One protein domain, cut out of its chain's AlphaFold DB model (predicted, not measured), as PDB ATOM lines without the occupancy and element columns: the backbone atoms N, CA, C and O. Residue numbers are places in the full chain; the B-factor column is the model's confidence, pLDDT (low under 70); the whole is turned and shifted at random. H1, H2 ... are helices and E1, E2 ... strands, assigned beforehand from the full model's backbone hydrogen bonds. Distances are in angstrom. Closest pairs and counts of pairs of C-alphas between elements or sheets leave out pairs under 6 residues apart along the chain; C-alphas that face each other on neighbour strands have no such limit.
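This is residues 53 to 102 of the 102 residues of an uncharacterized protein of Eragrostis curvula (weeping love grass) (UniProt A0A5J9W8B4). This domain has little regular structure: a small two-stranded hairpin, E1 and E2, with one short helix, H1, near E2, and loops for the rest. The turn of the hairpin makes one end of the elongated outline, and the last residues, 97 to 102, the other. The printed part has 50 residues, 15 of them in named elements, in the order E1, E2, H1; the sheet E1 - E2 is antiparallel and the class is mixed. It is only just compact, close to loose, with a radius of gyration of the C-alphas of 11.3 A and spans of 36 by 21 by 13 A.

Residues 54 to 55 pair antiparallel with residues 95 to 96. E1, residues 58 to 61, and E2, residues 70 to 73, form an antiparallel hairpin at 139 degrees; N 58 and O 73 are 2.9 A apart, within hydrogen-bond range. Residues 72 to 73 of E2 also pair antiparallel with residues 82 to 83. The closest C-alphas of E2 and H1, residues 86 to 92, are those of Tyr 72 and Lys 86, 5.7 A apart; E1 and H1 are apart. In H1 every O i to N i+4 pair is within hydrogen-bond range.

E1 runs 10.2 A from C-alpha 58 at (155.953, 1.558, -28.880), E2 9.9 A, and H1 10.0 A to C-alpha 92 at (162.879, 7.961, -19.787).

The C-alphas farthest apart, those of Tyr 67 and Lys 99, are 36.2 A apart. The printed part has no cut; the link from E2 to H1 is long, with 12 residues. The model's pLDDT is under 70 at residues 53 to 54, 63 to 68, 76 to 80 and 96 to 102.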
ATOM      1  N   SER A  53     152.990  18.121 -24.853       59.19
ATOM      2  CA  SER A  53     154.195  17.301 -24.775       59.19
ATOM      3  C   SER A  53     153.779  15.848 -24.955       59.19
ATOM      4  O   SER A  53     153.246  15.251 -24.020       59.19
ATOM      5  N   LEU A  54     154.018  15.274 -26.132       66.19
ATOM      6  CA  LEU A  54     153.699  13.875 -26.408       66.19
ATOM      7  C   LEU A  54     154.940  13.003 -26.198       66.19
ATOM      8  O   LEU A  54     155.962  13.214 -26.845       66.19
ATOM      9  N   THR A  55     154.857  12.005 -25.320       72.56
ATOM     10  CA  THR A  55     155.874  10.945 -25.246       72.56
ATOM     11  C   THR A  55     155.359   9.716 -25.971       72.56
ATOM     12  O   THR A  55     154.299   9.187 -25.632       72.56
ATOM     13  N   PHE A  56     156.114   9.249 -26.957       78.00
ATOM     14  CA  PHE A  56     155.783   8.053 -27.715       78.00
ATOM     15  C   PHE A  56     156.466   6.830 -27.098       78.00
ATOM     16  O   PHE A  56     157.666   6.848 -26.831       78.00
ATOM     17  N   CYS A  57     155.684   5.771 -26.905       83.62
ATOM     18  CA  CYS A  57     156.129   4.479 -26.398       83.62
ATOM     19  C   CYS A  57     155.528   3.383 -27.276       83.62
ATOM     20  O   CYS A  57     154.306   3.234 -27.317       83.62
ATOM     21  N   ILE A  58     156.373   2.633 -27.977       83.25
ATOM     22  CA  ILE A  58     155.953   1.558 -28.880       83.25
ATOM     23  C   ILE A  58     155.921   0.249 -28.095       83.25
ATOM     24  O   ILE A  58     156.923  -0.131 -27.496       83.25
ATOM     25  N   GLY A  59     154.778  -0.437 -28.091       80.50
ATOM     26  CA  GLY A  59     154.660  -1.768 -27.501       80.50
ATOM     27  C   GLY A  59     155.313  -2.826 -28.390       80.50
ATOM     28  O   GLY A  59     154.995  -2.904 -29.574       80.50
ATOM     29  N   ALA A  60     156.195  -3.645 -27.827       75.12
ATOM     30  CA  ALA A  60     156.817  -4.784 -28.499       75.12
ATOM     31  C   ALA A  60     156.909  -5.979 -27.542       75.12
ATOM     32  O   ALA A  60     156.714  -5.827 -26.340       75.12
ATOM     33  N   ILE A  61     157.199  -7.171 -28.059       76.94
ATOM     34  CA  ILE A  61     157.533  -8.331 -27.223       76.94
ATOM     35  C   ILE A  61     159.048  -8.302 -26.996       76.94
ATOM     36  O   ILE A  61     159.811  -8.323 -27.962       76.94
ATOM     37  N   CYS A  62     159.487  -8.204 -25.736       71.19
ATOM     38  CA  CYS A  62     160.907  -8.189 -25.376       71.19
ATOM     39  C   CYS A  62     161.315  -9.505 -24.721       71.19
ATOM     40  O   CYS A  62     161.419  -9.598 -23.498       71.19
ATOM     41  N   ASP A  63     161.653 -10.494 -25.545       65.94
ATOM     42  CA  ASP A  63     162.123 -11.797 -25.059       65.94
ATOM     43  C   ASP A  63     163.500 -11.739 -24.371       65.94
ATOM     44  O   ASP A  63     163.910 -12.690 -23.713       65.94
ATOM     45  N   TRP A  64     164.215 -10.616 -24.495       65.44
ATOM     46  CA  TRP A  64     165.531 -10.392 -23.887       65.44
ATOM     47  C   TRP A  64     165.478  -9.930 -22.425       65.44
ATOM     48  O   TRP A  64     166.494 -10.022 -21.737       65.44
ATOM     49  N   ILE A  65     164.330  -9.428 -21.950       62.53
ATOM     50  CA  ILE A  65     164.146  -9.048 -20.539       62.53
ATOM     51  C   ILE A  65     163.428 -10.170 -19.793       62.53
ATOM     52  O   ILE A  65     163.863 -10.592 -18.726       62.53
ATOM     53  N   GLU A  66     162.332 -10.666 -20.370       62.34
ATOM     54  CA  GLU A  66     161.557 -11.788 -19.851       62.34
ATOM     55  C   GLU A  66     160.730 -12.365 -21.011       62.34
ATOM     56  O   GLU A  66     159.988 -11.633 -21.672       62.34
ATOM     57  N   TYR A  67     160.876 -13.665 -21.288       68.75
ATOM     58  CA  TYR A  67     160.210 -14.319 -22.419       68.75
ATOM     59  C   TYR A  67     158.700 -14.044 -22.436       68.75
ATOM     60  O   TYR A  67     158.002 -14.269 -21.445       68.75
ATOM     61  N   GLY A  68     158.188 -13.584 -23.580       65.75
ATOM     62  CA  GLY A  68     156.758 -13.372 -23.798       65.75
ATOM     63  C   GLY A  68     156.163 -12.130 -23.128       65.75
ATOM     64  O   GLY A  68     154.938 -11.990 -23.101       65.75
ATOM     65  N   LYS A  69     156.981 -11.217 -22.588       73.50
ATOM     66  CA  LYS A  69     156.479  -9.986 -21.963       73.50
ATOM     67  C   LYS A  69     156.436  -8.817 -22.933       73.50
ATOM     68  O   LYS A  69     157.341  -8.598 -23.740       73.50
ATOM     69  N   VAL A  70     155.363  -8.037 -22.811       79.94
ATOM     70  CA  VAL A  70     155.228  -6.757 -23.503       79.94
ATOM     71  C   VAL A  70     156.160  -5.748 -22.844       79.94
ATOM     72  O   VAL A  70     156.126  -5.554 -21.631       79.94
ATOM     73  N   CYS A  71     156.964  -5.090 -23.660       82.75
ATOM     74  CA  CYS A  71     157.815  -3.973 -23.296       82.75
ATOM     75  C   CYS A  71     157.426  -2.728 -24.091       82.75
ATOM     76  O   CYS A  71     156.715  -2.793 -25.095       82.75
ATOM     77  N   TYR A  72     157.921  -1.583 -23.639       85.94
ATOM     78  CA  TYR A  72     157.627  -0.274 -24.198       85.94
ATOM     79  C   TYR A  72     158.931   0.405 -24.610       85.94
ATOM     80  O   TYR A  72     159.772   0.689 -23.759       85.94
ATOM     81  N   CYS A  73     159.100   0.652 -25.905       81.50
ATOM     82  CA  CYS A  73     160.326   1.179 -26.495       81.50
ATOM     83  C   CYS A  73     160.194   2.648 -26.905       81.50
ATOM     84  O   CYS A  73     159.151   3.069 -27.416       81.50
ATOM     85  N   CYS A  74     161.279   3.408 -26.752       82.81
ATOM     86  CA  CYS A  74     161.387   4.751 -27.311       82.81
ATOM     87  C   CYS A  74     161.516   4.691 -28.846       82.81
ATOM     88  O   CYS A  74     162.242   3.836 -29.360       82.81
ATOM     89  N   PRO A  75     160.910   5.625 -29.600       72.50
ATOM     90  CA  PRO A  75     161.060   5.716 -31.053       72.50
ATOM     91  C   PRO A  75     162.384   6.399 -31.435       72.50
ATOM     92  O   PRO A  75     162.394   7.474 -32.027       72.50
ATOM     93  N   VAL A  76     163.521   5.820 -31.048       65.56
ATOM     94  CA  VAL A  76     164.841   6.356 -31.415       65.56
ATOM     95  C   VAL A  76     165.406   5.545 -32.573       65.56
ATOM     96  O   VAL A  76     165.531   4.327 -32.489       65.56
ATOM     97  N   VAL A  77     165.794   6.246 -33.639       54.56
ATOM     98  CA  VAL A  77     166.240   5.680 -34.927       54.56
ATOM     99  C   VAL A  77     167.511   4.817 -34.806       54.56
ATOM    100  O   VAL A  77     167.803   4.017 -35.688       54.56
ATOM    101  N   ALA A  78     168.273   4.958 -33.714       49.19
ATOM    102  CA  ALA A  78     169.624   4.404 -33.601       49.19
ATOM    103  C   ALA A  78     169.789   3.241 -32.604       49.19
ATOM    104  O   ALA A  78     170.676   2.412 -32.801       49.19
ATOM    105  N   LYS A  79     168.983   3.157 -31.534       49.81
ATOM    106  CA  LYS A  79     169.045   2.070 -30.536       49.81
ATOM    107  C   LYS A  79     167.671   1.840 -29.910       49.81
ATOM    108  O   LYS A  79     167.028   2.789 -29.470       49.81
ATOM    109  N   GLN A  80     167.254   0.576 -29.828       61.69
ATOM    110  CA  GLN A  80     166.055   0.175 -29.093       61.69
ATOM    111  C   GLN A  80     166.321   0.321 -27.595       61.69
ATOM    112  O   GLN A  80     166.996  -0.507 -26.987       61.69
ATOM    113  N   TYR A  81     165.822   1.404 -27.010       74.31
ATOM    114  CA  TYR A  81     165.769   1.571 -25.565       74.31
ATOM    115  C   TYR A  81     164.351   1.231 -25.117       74.31
ATOM    116  O   TYR A  81     163.410   1.940 -25.483       74.31
ATOM    117  N   CYS A  82     164.189   0.107 -24.416       79.56
ATOM    118  CA  CYS A  82     162.883  -0.390 -23.997       79.56
ATOM    119  C   CYS A  82     162.830  -0.645 -22.499       79.56
ATOM    120  O   CYS A  82     163.823  -1.014 -21.876       79.56
ATOM    121  N   HIS A  83     161.627  -0.499 -21.960       83.81
ATOM    122  CA  HIS A  83     161.315  -0.661 -20.553       83.81
ATOM    123  C   HIS A  83     160.209  -1.691 -20.364       83.81
ATOM    124  O   HIS A  83     159.343  -1.852 -21.227       83.81
ATOM    125  N   LEU A  84     160.192  -2.357 -19.211       83.00
ATOM    126  CA  LEU A  84     159.140  -3.319 -18.874       83.00
ATOM    127  C   LEU A  84     157.797  -2.646 -18.587       83.00
ATOM    128  O   LEU A  84     156.746  -3.257 -18.760       83.00
ATOM    129  N   SER A  85     157.810  -1.383 -18.152       83.06
ATOM    130  CA  SER A  85     156.587  -0.646 -17.845       83.06
ATOM    131  C   SER A  85     156.401   0.575 -18.742       83.06
ATOM    132  O   SER A  85     157.346   1.285 -19.094       83.06
ATOM    133  N   LYS A  86     155.137   0.866 -19.067       81.50
ATOM    134  CA  LYS A  86     154.769   2.062 -19.832       81.50
ATOM    135  C   LYS A  86     155.197   3.341 -19.114       81.50
ATOM    136  O   LYS A  86     155.634   4.284 -19.762       81.50
ATOM    137  N   LYS A  87     155.074   3.367 -17.782       84.44
ATOM    138  CA  LYS A  87     155.477   4.509 -16.954       84.44
ATOM    139  C   LYS A  87     156.964   4.805 -17.122       84.44
ATOM    140  O   LYS A  87     157.335   5.939 -17.381       84.44
ATOM    141  N   GLU A  88     157.788   3.772 -17.033       82.75
ATOM    142  CA  GLU A  88     159.233   3.904 -17.157       82.75
ATOM    143  C   GLU A  88     159.640   4.346 -18.572       82.75
ATOM    144  O   GLU A  88     160.490   5.216 -18.712       82.75
ATOM    145  N   CYS A  89     158.949   3.872 -19.612       85.25
ATOM    146  CA  CYS A  89     159.110   4.415 -20.962       85.25
ATOM    147  C   CYS A  89     158.758   5.912 -21.043       85.25
ATOM    148  O   CYS A  89     159.537   6.703 -21.564       85.25
ATOM    149  N   VAL A  90     157.629   6.343 -20.475       84.06
ATOM    150  CA  VAL A  90     157.229   7.761 -20.498       84.06
ATOM    151  C   VAL A  90     158.208   8.660 -19.733       84.06
ATOM    152  O   VAL A  90     158.443   9.798 -20.146       84.06
ATOM    153  N   ASP A  91     158.771   8.152 -18.637       84.56
ATOM    154  CA  ASP A  91     159.700   8.883 -17.777       84.56
ATOM    155  C   ASP A  91     161.109   8.994 -18.395       84.56
ATOM    156  O   ASP A  91     161.800   9.982 -18.145       84.56
ATOM    157  N   ASN A  92     161.523   8.028 -19.228       82.06
ATOM    158  CA  ASN A  92     162.879   7.961 -19.787       82.06
ATOM    159  C   ASN A  92     162.987   8.311 -21.284       82.06
ATOM    160  O   ASN A  92     164.080   8.631 -21.752       82.06
ATOM    161  N   CYS A  93     161.898   8.250 -22.054       80.62
ATOM    162  CA  CYS A  93     161.932   8.571 -23.481       80.62
ATOM    163  C   CYS A  93     161.833  10.076 -23.753       80.62
ATOM    164  O   CYS A  93     161.236  10.850 -22.997       80.62
ATOM    165  N   ALA A  94     162.383  10.486 -24.899       75.00
ATOM    166  CA  ALA A  94     162.310  11.863 -25.360       75.00
ATOM    167  C   ALA A  94     160.852  12.311 -25.547       75.00
ATOM    168  O   ALA A  94     160.027  11.628 -26.157       75.00
ATOM    169  N   LYS A  95     160.557  13.498 -25.023       74.81
ATOM    170  CA  LYS A  95     159.263  14.159 -25.163       74.81
ATOM    171  C   LYS A  95     159.252  14.940 -26.464       74.81
ATOM    172  O   LYS A  95     160.095  15.815 -26.660       74.81
ATOM    173  N   CYS A  96     158.274  14.686 -27.321       66.12
ATOM    174  CA  CYS A  96     157.989  15.593 -28.414       66.12
ATOM    175  C   CYS A  96     157.271  16.823 -27.858       66.12
ATOM    176  O   CYS A  96     156.123  16.765 -27.423       66.12
ATOM    177  N   THR A  97     157.980  17.945 -27.856       59.41
ATOM    178  CA  THR A  97     157.396  19.284 -27.732       59.41
ATOM    179  C   THR A  97     157.104  19.777 -29.145       59.41
ATOM    180  O   THR A  97     157.858  19.425 -30.041       59.41
ATOM    181  N   PRO A  98     156.040  20.566 -29.371       54.94
ATOM    182  CA  PRO A  98     155.012  20.394 -30.418       54.94
ATOM    183  C   PRO A  98     155.468  20.194 -31.877       54.94
ATOM    184  O   PRO A  98     154.661  19.812 -32.715       54.94
ATOM    185  N   LYS A  99     156.740  20.428 -32.195       55.97
ATOM    186  CA  LYS A  99     157.384  20.042 -33.448       55.97
ATOM    187  C   LYS A  99     158.386  18.920 -33.169       55.97
ATOM    188  O   LYS A  99     159.497  19.184 -32.715       55.97
ATOM    189  N   CYS A 100     158.005  17.678 -33.455       57.78
ATOM    190  CA  CYS A 100     158.974  16.586 -33.501       57.78
ATOM    191  C   CYS A 100     159.805  16.774 -34.783       57.78
ATOM    192  O   CYS A 100     159.223  16.963 -35.851       57.78
ATOM    193  N   SER A 101     161.140  16.788 -34.689       53.00
ATOM    194  CA  SER A 101     161.961  16.689 -35.905       53.00
ATOM    195  C   SER A 101     161.778  15.298 -36.526       53.00
ATOM    196  O   SER A 101     161.616  14.347 -35.755       53.00
ATOM    197  N   PRO A 102     161.743  15.200 -37.868       47.81
ATOM    198  CA  PRO A 102     161.601  13.933 -38.583       47.81
ATOM    199  C   PRO A 102     162.754  12.962 -38.302       47.81
ATOM    200  O   PRO A 102     163.882  13.438 -38.024       47.81
TER     201      PRO A 102